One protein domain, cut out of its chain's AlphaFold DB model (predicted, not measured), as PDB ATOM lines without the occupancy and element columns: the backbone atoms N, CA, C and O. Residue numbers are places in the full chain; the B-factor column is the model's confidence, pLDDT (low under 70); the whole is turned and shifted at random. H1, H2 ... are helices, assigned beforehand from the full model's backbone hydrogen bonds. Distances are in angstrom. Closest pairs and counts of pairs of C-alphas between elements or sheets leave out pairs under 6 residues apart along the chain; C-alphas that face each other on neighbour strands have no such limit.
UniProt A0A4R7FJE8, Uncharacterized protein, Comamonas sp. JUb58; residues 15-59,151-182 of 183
ATOM      1  N   TYR A  15     -11.955  39.758   0.801       68.38
ATOM      2  CA  TYR A  15     -11.950  40.534   2.049       68.38
ATOM      3  C   TYR A  15     -13.356  40.972   2.470       68.38
ATOM      4  O   TYR A  15     -13.677  40.895   3.655       68.38
ATOM      5  N   GLN A  16     -14.211  41.370   1.520       72.75
ATOM      6  CA  GLN A  16     -15.612  41.697   1.810       72.75
ATOM      7  C   GLN A  16     -16.367  40.504   2.403       72.75
ATOM      8  O   GLN A  16     -17.025  40.659   3.429       72.75
ATOM      9  N   PHE A  17     -16.186  39.307   1.841       75.06
ATOM     10  CA  PHE A  17     -16.807  38.086   2.357       75.06
ATOM     11  C   PHE A  17     -16.417  37.785   3.816       75.06
ATOM     12  O   PHE A  17     -17.273  37.488   4.649       75.06
ATOM     13  N   HIS A  18     -15.131  37.908   4.167       75.69
ATOM     14  CA  HIS A  18     -14.680  37.694   5.547       75.69
ATOM     15  C   HIS A  18     -15.234  38.748   6.519       75.69
ATOM     16  O   HIS A  18     -15.617  38.402   7.637       75.69
ATOM     17  N   ILE A  19     -15.314  40.012   6.095       76.56
ATOM     18  CA  ILE A  19     -15.894  41.097   6.898       76.56
ATOM     19  C   ILE A  19     -17.381  40.841   7.166       76.56
ATOM     20  O   ILE A  19     -17.832  40.994   8.299       76.56
ATOM     21  N   GLU A  20     -18.130  40.407   6.152       76.69
ATOM     22  CA  GLU A  20     -19.553  40.095   6.292       76.69
ATOM     23  C   GLU A  20     -19.801  38.934   7.254       76.69
ATOM     24  O   GLU A  20     -20.703  39.026   8.083       76.69
ATOM     25  N   ILE A  21     -18.984  37.878   7.209       79.56
ATOM     26  CA  ILE A  21     -19.086  36.771   8.171       79.56
ATOM     27  C   ILE A  21     -18.856  37.271   9.600       79.56
ATOM     28  O   ILE A  21     -19.663  36.989  10.484       79.56
ATOM     29  N   ILE A  22     -17.781  38.032   9.832       76.81
ATOM     30  CA  ILE A  22     -17.443  38.559  11.165       76.81
ATOM     31  C   ILE A  22     -18.580  39.444  11.693       76.81
ATOM     32  O   ILE A  22     -19.008  39.295  12.837       76.81
ATOM     33  N   GLU A  23     -19.110  40.327  10.850       76.69
ATOM     34  CA  GLU A  23     -20.241  41.189  11.187       76.69
ATOM     35  C   GLU A  23     -21.505  40.378  11.490       76.69
ATOM     36  O   GLU A  23     -22.197  40.673  12.459       76.69
ATOM     37  N   GLN A  24     -21.820  39.349  10.702       77.88
ATOM     38  CA  GLN A  24     -23.012  38.532  10.923       77.88
ATOM     39  C   GLN A  24     -22.951  37.720  12.218       77.88
ATOM     40  O   GLN A  24     -23.997  37.519  12.835       77.88
ATOM     41  N   VAL A  25     -21.760  37.255  12.597       79.81
ATOM     42  CA  VAL A  25     -21.543  36.441  13.799       79.81
ATOM     43  C   VAL A  25     -21.544  37.299  15.062       79.81
ATOM     44  O   VAL A  25     -22.109  36.889  16.073       79.81
ATOM     45  N   LEU A  26     -20.922  38.480  15.021       80.38
ATOM     46  CA  LEU A  26     -20.717  39.303  16.215       80.38
ATOM     47  C   LEU A  26     -21.760  40.397  16.398       80.38
ATOM     48  O   LEU A  26     -22.003  40.811  17.530       80.38
ATOM     49  N   TRP A  27     -22.362  40.907  15.322       85.62
ATOM     50  CA  TRP A  27     -23.310  42.002  15.462       85.62
ATOM     51  C   TRP A  27     -24.623  41.513  16.079       85.62
ATOM     52  O   TRP A  27     -25.234  40.566  15.572       85.62
ATOM     53  N   PRO A  28     -25.118  42.181  17.131       86.44
ATOM     54  CA  PRO A  28     -26.337  41.774  17.800       86.44
ATOM     55  C   PRO A  28     -27.557  41.825  16.876       86.44
ATOM     56  O   PRO A  28     -27.902  42.866  16.314       86.44
ATOM     57  N   ARG A  29     -28.259  40.692  16.761       83.19
ATOM     58  CA  ARG A  29     -29.588  40.609  16.146       83.19
ATOM     59  C   ARG A  29     -30.633  40.562  17.258       83.19
ATOM     60  O   ARG A  29     -30.841  39.528  17.886       83.19
ATOM     61  N   GLY A  30     -31.256  41.706  17.526       85.88
ATOM     62  CA  GLY A  30     -32.244  41.859  18.595       85.88
ATOM     63  C   GLY A  30     -31.641  42.121  19.980       85.88
ATOM     64  O   GLY A  30     -30.426  42.216  20.157       85.88
ATOM     65  N   ILE A  31     -32.524  42.253  20.973       83.25
ATOM     66  CA  ILE A  31     -32.187  42.721  22.328       83.25
ATOM     67  C   ILE A  31     -31.260  41.735  23.053       83.25
ATOM     68  O   ILE A  31     -30.268  42.152  23.642       83.25
ATOM     69  N   TYR A  32     -31.516  40.426  22.954       83.81
ATOM     70  CA  TYR A  32     -30.661  39.406  23.576       83.81
ATOM     71  C   TYR A  32     -29.243  39.400  22.999       83.81
ATOM     72  O   TYR A  32     -28.274  39.329  23.751       83.81
ATOM     73  N   GLY A  33     -29.114  39.546  21.676       84.88
ATOM     74  CA  GLY A  33     -27.810  39.683  21.036       84.88
ATOM     75  C   GLY A  33     -27.064  40.912  21.549       84.88
ATOM     76  O   GLY A  33     -25.864  40.839  21.797       84.88
ATOM     77  N   LEU A  34     -27.769  42.032  21.743       86.75
ATOM     78  CA  LEU A  34     -27.173  43.285  22.215       86.75
ATOM     79  C   LEU A  34     -26.642  43.149  23.642       86.75
ATOM     80  O   LEU A  34     -25.533  43.592  23.922       86.75
ATOM     81  N   VAL A  35     -27.383  42.471  24.517       88.38
ATOM     82  CA  VAL A  35     -26.932  42.166  25.882       88.38
ATOM     83  C   VAL A  35     -25.660  41.312  25.860       88.38
ATOM     84  O   VAL A  35     -24.683  41.663  26.518       88.38
ATOM     85  N   VAL A  36     -25.629  40.236  25.065       88.50
ATOM     86  CA  VAL A  36     -24.442  39.367  24.936       88.50
ATOM     87  C   VAL A  36     -23.244  40.140  24.382       88.50
ATOM     88  O   VAL A  36     -22.137  40.010  24.904       88.50
ATOM     89  N   PHE A  37     -23.461  40.983  23.372       89.75
ATOM     90  CA  PHE A  37     -22.421  41.830  22.793       89.75
ATOM     91  C   PHE A  37     -21.829  42.799  23.826       89.75
ATOM     92  O   PHE A  37     -20.609  42.915  23.929       89.75
ATOM     93  N   LEU A  38     -22.675  43.460  24.622       91.06
ATOM     94  CA  LEU A  38     -22.228  44.386  25.666       91.06
ATOM     95  C   LEU A  38     -21.467  43.673  26.788       91.06
ATOM     96  O   LEU A  38     -20.439  44.182  27.229       91.06
ATOM     97  N   ILE A  39     -21.921  42.490  27.214       93.19
ATOM     98  CA  ILE A  39     -21.195  41.662  28.189       93.19
ATOM     99  C   ILE A  39     -19.827  41.267  27.622       93.19
ATOM    100  O   ILE A  39     -18.816  41.426  28.300       93.19
ATOM    101  N   GLY A  40     -19.774  40.809  26.368       91.25
ATOM    102  CA  GLY A  40     -18.528  40.443  25.697       91.25
ATOM    103  C   GLY A  40     -17.543  41.609  25.590       91.25
ATOM    104  O   GLY A  40     -16.368  41.457  25.930       91.25
ATOM    105  N   LEU A  41     -18.027  42.792  25.200       92.12
ATOM    106  CA  LEU A  41     -17.234  44.021  25.152       92.12
ATOM    107  C   LEU A  41     -16.721  44.417  26.542       92.12
ATOM    108  O   LEU A  41     -15.545  44.743  26.696       92.12
ATOM    109  N   PHE A  42     -17.579  44.363  27.561       93.38
ATOM    110  CA  PHE A  42     -17.202  44.683  28.934       93.38
ATOM    111  C   PHE A  42     -16.137  43.721  29.475       93.38
ATOM    112  O   PHE A  42     -15.131  44.161  30.033       93.38
ATOM    113  N   CYS A  43     -16.290  42.416  29.232       93.38
ATOM    114  CA  CYS A  43     -15.282  41.412  29.566       93.38
ATOM    115  C   CYS A  43     -13.952  41.672  28.844       93.38
ATOM    116  O   CYS A  43     -12.896  41.601  29.471       93.38
ATOM    117  N   ALA A  44     -13.986  42.021  27.552       91.75
ATOM    118  CA  ALA A  44     -12.783  42.358  26.790       91.75
ATOM    119  C   ALA A  44     -12.071  43.604  27.351       91.75
ATOM    120  O   ALA A  44     -10.843  43.619  27.439       91.75
ATOM    121  N   LEU A  45     -12.824  44.619  27.787       91.94
ATOM    122  CA  LEU A  45     -12.278  45.816  28.435       91.94
ATOM    123  C   LEU A  45     -11.627  45.498  29.784       91.94
ATOM    124  O   LEU A  45     -10.502  45.935  30.030       91.94
ATOM    125  N   ILE A  46     -12.294  44.714  30.639       91.56
ATOM    126  CA  ILE A  46     -11.727  44.276  31.925       91.56
ATOM    127  C   ILE A  46     -10.437  43.492  31.694       91.56
ATOM    128  O   ILE A  46      -9.418  43.788  32.321       91.56
ATOM    129  N   LEU A  47     -10.465  42.523  30.775       90.31
ATOM    130  CA  LEU A  47      -9.308  41.690  30.473       90.31
ATOM    131  C   LEU A  47      -8.148  42.524  29.918       90.31
ATOM    132  O   LEU A  47      -7.003  42.319  30.307       90.31
ATOM    133  N   SER A  48      -8.434  43.502  29.057       90.12
ATOM    134  CA  SER A  48      -7.424  44.428  28.543       90.12
ATOM    135  C   SER A  48      -6.809  45.279  29.657       90.12
ATOM    136  O   SER A  48      -5.586  45.385  29.736       90.12
ATOM    137  N   ASN A  49      -7.623  45.827  30.564       89.69
ATOM    138  CA  ASN A  49      -7.125  46.597  31.705       89.69
ATOM    139  C   ASN A  49      -6.209  45.753  32.608       89.69
ATOM    140  O   ASN A  49      -5.124  46.201  32.975       89.69
ATOM    141  N   PHE A  50      -6.611  44.517  32.910       87.44
ATOM    142  CA  PHE A  50      -5.794  43.576  33.673       87.44
ATOM    143  C   PHE A  50      -4.450  43.297  32.982       87.44
ATOM    144  O   PHE A  50      -3.390  43.490  33.575       87.44
ATOM    145  N   SER A  51      -4.488  42.966  31.689       87.56
ATOM    146  CA  SER A  51      -3.305  42.769  30.846       87.56
ATOM    147  C   SER A  51      -2.346  43.969  30.864       87.56
ATOM    148  O   SER A  51      -1.130  43.798  30.986       87.56
ATOM    149  N   PHE A  52      -2.869  45.197  30.782       87.44
ATOM    150  CA  PHE A  52      -2.054  46.414  30.850       87.44
ATOM    151  C   PHE A  52      -1.392  46.605  32.216       87.44
ATOM    152  O   PHE A  52      -0.226  47.005  32.278       87.44
ATOM    153  N   GLN A  53      -2.104  46.322  33.310       87.06
ATOM    154  CA  GLN A  53      -1.532  46.388  34.656       87.06
ATOM    155  C   GLN A  53      -0.376  45.396  34.812       87.06
ATOM    156  O   GLN A  53       0.711  45.800  35.236       87.06
ATOM    157  N   SER A  54      -0.564  44.146  34.382       83.69
ATOM    158  CA  SER A  54       0.471  43.115  34.470       83.69
ATOM    159  C   SER A  54       1.694  43.447  33.606       83.69
ATOM    160  O   SER A  54       2.819  43.392  34.101       83.69
ATOM    161  N   ILE A  55       1.517  43.902  32.356       85.25
ATOM    162  CA  ILE A  55       2.649  44.359  31.523       85.25
ATOM    163  C   ILE A  55       3.408  45.505  32.182       85.25
ATOM    164  O   ILE A  55       4.640  45.508  32.183       85.25
ATOM    165  N   ASN A  56       2.700  46.491  32.731       86.31
ATOM    166  CA  ASN A  56       3.351  47.622  33.381       86.31
ATOM    167  C   ASN A  56       4.155  47.178  34.608       86.31
ATOM    168  O   ASN A  56       5.243  47.707  34.842       86.31
ATOM    169  N   ALA A  57       3.665  46.187  35.353       83.81
ATOM    170  CA  ALA A  57       4.392  45.585  36.460       83.81
ATOM    171  C   ALA A  57       5.674  44.873  35.983       83.81
ATOM    172  O   ALA A  57       6.763  45.185  36.475       83.81
ATOM    173  N   TYR A  58       5.590  44.019  34.955       84.19
ATOM    174  CA  TYR A  58       6.773  43.363  34.378       84.19
ATOM    175  C   TYR A  58       7.766  44.360  33.780       84.19
ATOM    176  O   TYR A  58       8.971  44.213  33.971       84.19
ATOM    177  N   ARG A  59       7.292  45.415  33.110       84.69
ATOM    178  CA  ARG A  59       8.149  46.475  32.559       84.69
ATOM    179  C   ARG A  59       8.932  47.192  33.658       84.69
ATOM    180  O   ARG A  59      10.116  47.462  33.464       84.69
ATOM    181  N   THR A 151       1.679  36.111  30.386       81.00
ATOM    182  CA  THR A 151       1.126  37.467  30.420       81.00
ATOM    183  C   THR A 151       1.104  38.094  29.029       81.00
ATOM    184  O   THR A 151       0.092  38.669  28.638       81.00
ATOM    185  N   LEU A 152       2.173  37.956  28.240       84.75
ATOM    186  CA  LEU A 152       2.216  38.460  26.864       84.75
ATOM    187  C   LEU A 152       1.160  37.796  25.972       84.75
ATOM    188  O   LEU A 152       0.495  38.492  25.206       84.75
ATOM    189  N   VAL A 153       0.962  36.482  26.093       87.44
ATOM    190  CA  VAL A 153      -0.091  35.758  25.360       87.44
ATOM    191  C   VAL A 153      -1.476  36.282  25.744       87.44
ATOM    192  O   VAL A 153      -2.278  36.587  24.859       87.44
ATOM    193  N   LEU A 154      -1.743  36.456  27.043       86.56
ATOM    194  CA  LEU A 154      -2.999  37.034  27.534       86.56
ATOM    195  C   LEU A 154      -3.215  38.458  27.014       86.56
ATOM    196  O   LEU A 154      -4.326  38.806  26.610       86.56
ATOM    197  N   VAL A 155      -2.157  39.267  26.948       88.06
ATOM    198  CA  VAL A 155      -2.233  40.625  26.404       88.06
ATOM    199  C   VAL A 155      -2.603  40.595  24.930       88.06
ATOM    200  O   VAL A 155      -3.559  41.266  24.547       88.06
ATOM    201  N   ILE A 156      -1.889  39.812  24.117       90.69
ATOM    202  CA  ILE A 156      -2.158  39.695  22.679       90.69
ATOM    203  C   ILE A 156      -3.609  39.268  22.455       90.69
ATOM    204  O   ILE A 156      -4.314  39.891  21.662       90.69
ATOM    205  N   PHE A 157      -4.074  38.262  23.197       90.81
ATOM    206  CA  PHE A 157      -5.452  37.791  23.116       90.81
ATOM    207  C   PHE A 157      -6.461  38.880  23.508       90.81
ATOM    208  O   PHE A 157      -7.428  39.121  22.784       90.81
ATOM    209  N   SER A 158      -6.220  39.587  24.616       92.12
ATOM    210  CA  SER A 158      -7.105  40.653  25.098       92.12
ATOM    211  C   SER A 158      -7.206  41.825  24.116       92.12
ATOM    212  O   SER A 158      -8.306  42.300  23.829       92.12
ATOM    213  N   LEU A 159      -6.076  42.244  23.535       91.12
ATOM    214  CA  LEU A 159      -6.025  43.299  22.526       91.12
ATOM    215  C   LEU A 159      -6.729  42.860  21.248       91.12
ATOM    216  O   LEU A 159      -7.531  43.614  20.708       91.12
ATOM    217  N   TYR A 160      -6.475  41.634  20.789       91.50
ATOM    218  CA  TYR A 160      -7.132  41.082  19.611       91.50
ATOM    219  C   TYR A 160      -8.654  41.028  19.782       91.50
ATOM    220  O   TYR A 160      -9.390  41.505  18.917       91.50
ATOM    221  N   SER A 161      -9.130  40.537  20.931       90.75
ATOM    222  CA  SER A 161     -10.555  40.516  21.260       90.75
ATOM    223  C   SER A 161     -11.155  41.923  21.240       90.75
ATOM    224  O   SER A 161     -12.197  42.133  20.624       90.75
ATOM    225  N   LEU A 162     -10.509  42.900  21.883       92.12
ATOM    226  CA  LEU A 162     -11.000  44.278  21.925       92.12
ATOM    227  C   LEU A 162     -11.033  44.918  20.527       92.12
ATOM    228  O   LEU A 162     -12.016  45.566  20.166       92.12
ATOM    229  N   LEU A 163      -9.989  44.698  19.723       91.94
ATOM    230  CA  LEU A 163      -9.894  45.208  18.356       91.94
ATOM    231  C   LEU A 163     -11.011  44.667  17.464       91.94
ATOM    232  O   LEU A 163     -11.554  45.429  16.668       91.94
ATOM    233  N   ILE A 164     -11.396  43.397  17.618       90.38
ATOM    234  CA  ILE A 164     -12.531  42.820  16.890       90.38
ATOM    235  C   ILE A 164     -13.826  43.581  17.204       90.38
ATOM    236  O   ILE A 164     -14.543  43.969  16.281       90.38
ATOM    237  N   TYR A 165     -14.120  43.834  18.482       89.50
ATOM    238  CA  TYR A 165     -15.324  44.576  18.864       89.50
ATOM    239  C   TYR A 165     -15.309  46.010  18.323       89.50
ATOM    240  O   TYR A 165     -16.301  46.458  17.748       89.50
ATOM    241  N   ILE A 166     -14.177  46.715  18.445       89.94
ATOM    242  CA  ILE A 166     -14.011  48.071  17.899       89.94
ATOM    243  C   ILE A 166     -14.218  48.064  16.381       89.94
ATOM    244  O   ILE A 166     -14.958  48.892  15.856       89.94
ATOM    245  N   PHE A 167     -13.606  47.115  15.673       90.31
ATOM    246  CA  PHE A 167     -13.713  46.988  14.223       90.31
ATOM    247  C   PHE A 167     -15.163  46.785  13.768       90.31
ATOM    248  O   PHE A 167     -15.628  47.471  12.856       90.31
ATOM    249  N   VAL A 168     -15.905  45.904  14.446       88.12
ATOM    250  CA  VAL A 168     -17.330  45.664  14.177       88.12
ATOM    251  C   VAL A 168     -18.163  46.934  14.394       88.12
ATOM    252  O   VAL A 168     -18.995  47.272  13.549       88.12
ATOM    253  N   ILE A 169     -17.913  47.674  15.479       89.25
ATOM    254  CA  ILE A 169     -18.589  48.950  15.763       89.25
ATOM    255  C   ILE A 169     -18.295  49.975  14.660       89.25
ATOM    256  O   ILE A 169     -19.221  50.586  14.128       89.25
ATOM    257  N   VAL A 170     -17.027  50.131  14.266       88.94
ATOM    258  CA  VAL A 170     -16.606  51.082  13.226       88.94
ATOM    259  C   VAL A 170     -17.265  50.767  11.884       88.94
ATOM    260  O   VAL A 170     -17.833  51.669  11.269       88.94
ATOM    261  N   ILE A 171     -17.266  49.502  11.442       87.19
ATOM    262  CA  ILE A 171     -17.931  49.101  10.188       87.19
ATOM    263  C   ILE A 171     -19.409  49.488  10.206       87.19
ATOM    264  O   ILE A 171     -19.931  50.013   9.217       87.19
ATOM    265  N   LYS A 172     -20.095  49.242  11.324       85.75
ATOM    266  CA  LYS A 172     -21.517  49.559  11.445       85.75
ATOM    267  C   LYS A 172     -21.789  51.053  11.438       85.75
ATOM    268  O   LYS A 172     -22.695  51.479  10.726       85.75
ATOM    269  N   LEU A 173     -20.984  51.843  12.144       86.00
ATOM    270  CA  LEU A 173     -21.083  53.301  12.108       86.00
ATOM    271  C   LEU A 173     -20.846  53.841  10.691       86.00
ATOM    272  O   LEU A 173     -21.620  54.666  10.216       86.00
ATOM    273  N   MET A 174     -19.846  53.324   9.970       87.00
ATOM    274  CA  MET A 174     -19.583  53.720   8.581       87.00
ATOM    275  C   MET A 174     -20.745  53.388   7.637       87.00
ATOM    276  O   MET A 174     -21.084  54.204   6.782       87.00
ATOM    277  N   LYS A 175     -21.366  52.207   7.775       84.06
ATOM    278  CA  LYS A 175     -22.560  51.833   6.993       84.06
ATOM    279  C   LYS A 175     -23.753  52.737   7.315       84.06
ATOM    280  O   LYS A 175     -24.471  53.123   6.400       84.06
ATOM    281  N   TYR A 176     -23.942  53.090   8.585       83.19
ATOM    282  CA  TYR A 176     -25.009  53.996   9.007       83.19
ATOM    283  C   TYR A 176     -24.831  55.400   8.410       83.19
ATOM    284  O   TYR A 176     -25.761  55.913   7.796       83.19
ATOM    285  N   MET A 177     -23.625  55.976   8.494       79.12
ATOM    286  CA  MET A 177     -23.333  57.301   7.924       79.12
ATOM    287  C   MET A 177     -23.560  57.348   6.406       79.12
ATOM    288  O   MET A 177     -24.232  58.250   5.923       79.12
ATOM    289  N   LYS A 178     -23.105  56.332   5.659       78.81
ATOM    290  CA  LYS A 178     -23.330  56.261   4.201       78.81
ATOM    291  C   LYS A 178     -24.808  56.231   3.805       78.81
ATOM    292  O   LYS A 178     -25.154  56.727   2.740       78.81
ATOM    293  N   ASN A 179     -25.661  55.630   4.630       71.81
ATOM    294  CA  ASN A 179     -27.098  55.589   4.370       71.81
ATOM    295  C   ASN A 179     -27.787  56.920   4.709       71.81
ATOM    296  O   ASN A 179     -28.828  57.209   4.128       71.81
ATOM    297  N   CYS A 180     -27.224  57.726   5.614       62.19
ATOM    298  CA  CYS A 180     -27.714  59.076   5.897       62.19
ATOM    299  C   CYS A 180     -27.341  60.078   4.798       62.19
ATOM    300  O   CYS A 180     -28.146  60.947   4.509       62.19
ATOM    301  N   ASP A 181     -26.177  59.932   4.157       63.75
ATOM    302  CA  ASP A 181     -25.761  60.805   3.043       63.75
ATOM    303  C   ASP A 181     -26.529  60.527   1.731       63.75
ATOM    304  O   ASP A 181     -26.435  61.293   0.772       63.75
ATOM    305  N   ALA A 182     -27.255  59.406   1.658       56.22
ATOM    306  CA  ALA A 182     -28.037  58.991   0.491       56.22
ATOM    307  C   ALA A 182     -29.507  59.462   0.525       56.22
ATOM    308  O   ALA A 182     -30.247  59.184  -0.421       56.22
TER     309      ALA A 182
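AT A GLANCE: This is residues 15 to 59 and 151 to 182 of the 183 residues of an uncharacterized protein of Comamonas sp. JUb58 (UniProt A0A4R7FJE8). Two long helices, H2 and H3, make a V, packed together toward the end of H2 and the start of H3. The short helix H1 stands crosswise toward the V's open side, its residues 22 to 26 packing on H3, whose far end sticks out from residue 173. The printed part has 77 residues with three named helices, H1, H2, H3 in chain order, and no named strand: all helix. It is loose, with a radius of gyration of the C-alphas of 15.2 A, and elongated, spanning 51 by 27 by 22 A.

IN THESE COORDINATES: H1, residues 15 to 26, begins at C-alpha 15 (-11.950, 40.534, 2.049) and is 16.7 A long. H2, residues 30 to 59, measures 43.0 A. H3, residues 151 to 180, measures 43.6 A and ends at C-alpha 180 (-27.714, 59.076, 5.897).

HOW THE PARTS SIT: H1 touches H3 about perpendicular, at 79 degrees; the closest C-alphas, of Glu 23 and Val 168, are 6.1 A apart. H1 and H2 are close but not clearly touching, the closest C-alphas being those of Leu 26 and Phe 37, 7.2 A apart. Residues 41 to 55 of H2 touch residues 151 to 165 of H3, at a steep tilt of 42 degrees, opposite ways; the closest C-alphas, of Ser 51 and Val 155, are 5.0 A apart. In H1, H2 and H3 every O i to N i+4 pair is within hydrogen-bond range.

THE WHOLE: The link from H1 to H2 is tight. Residues 60 to 150 are not printed; C-alphas 59 and 151 are 11.6 A apart across the cut. Residues 173 to 182 stand free. The pLDDT is under 70 at residue 15 and residues 180 to 182.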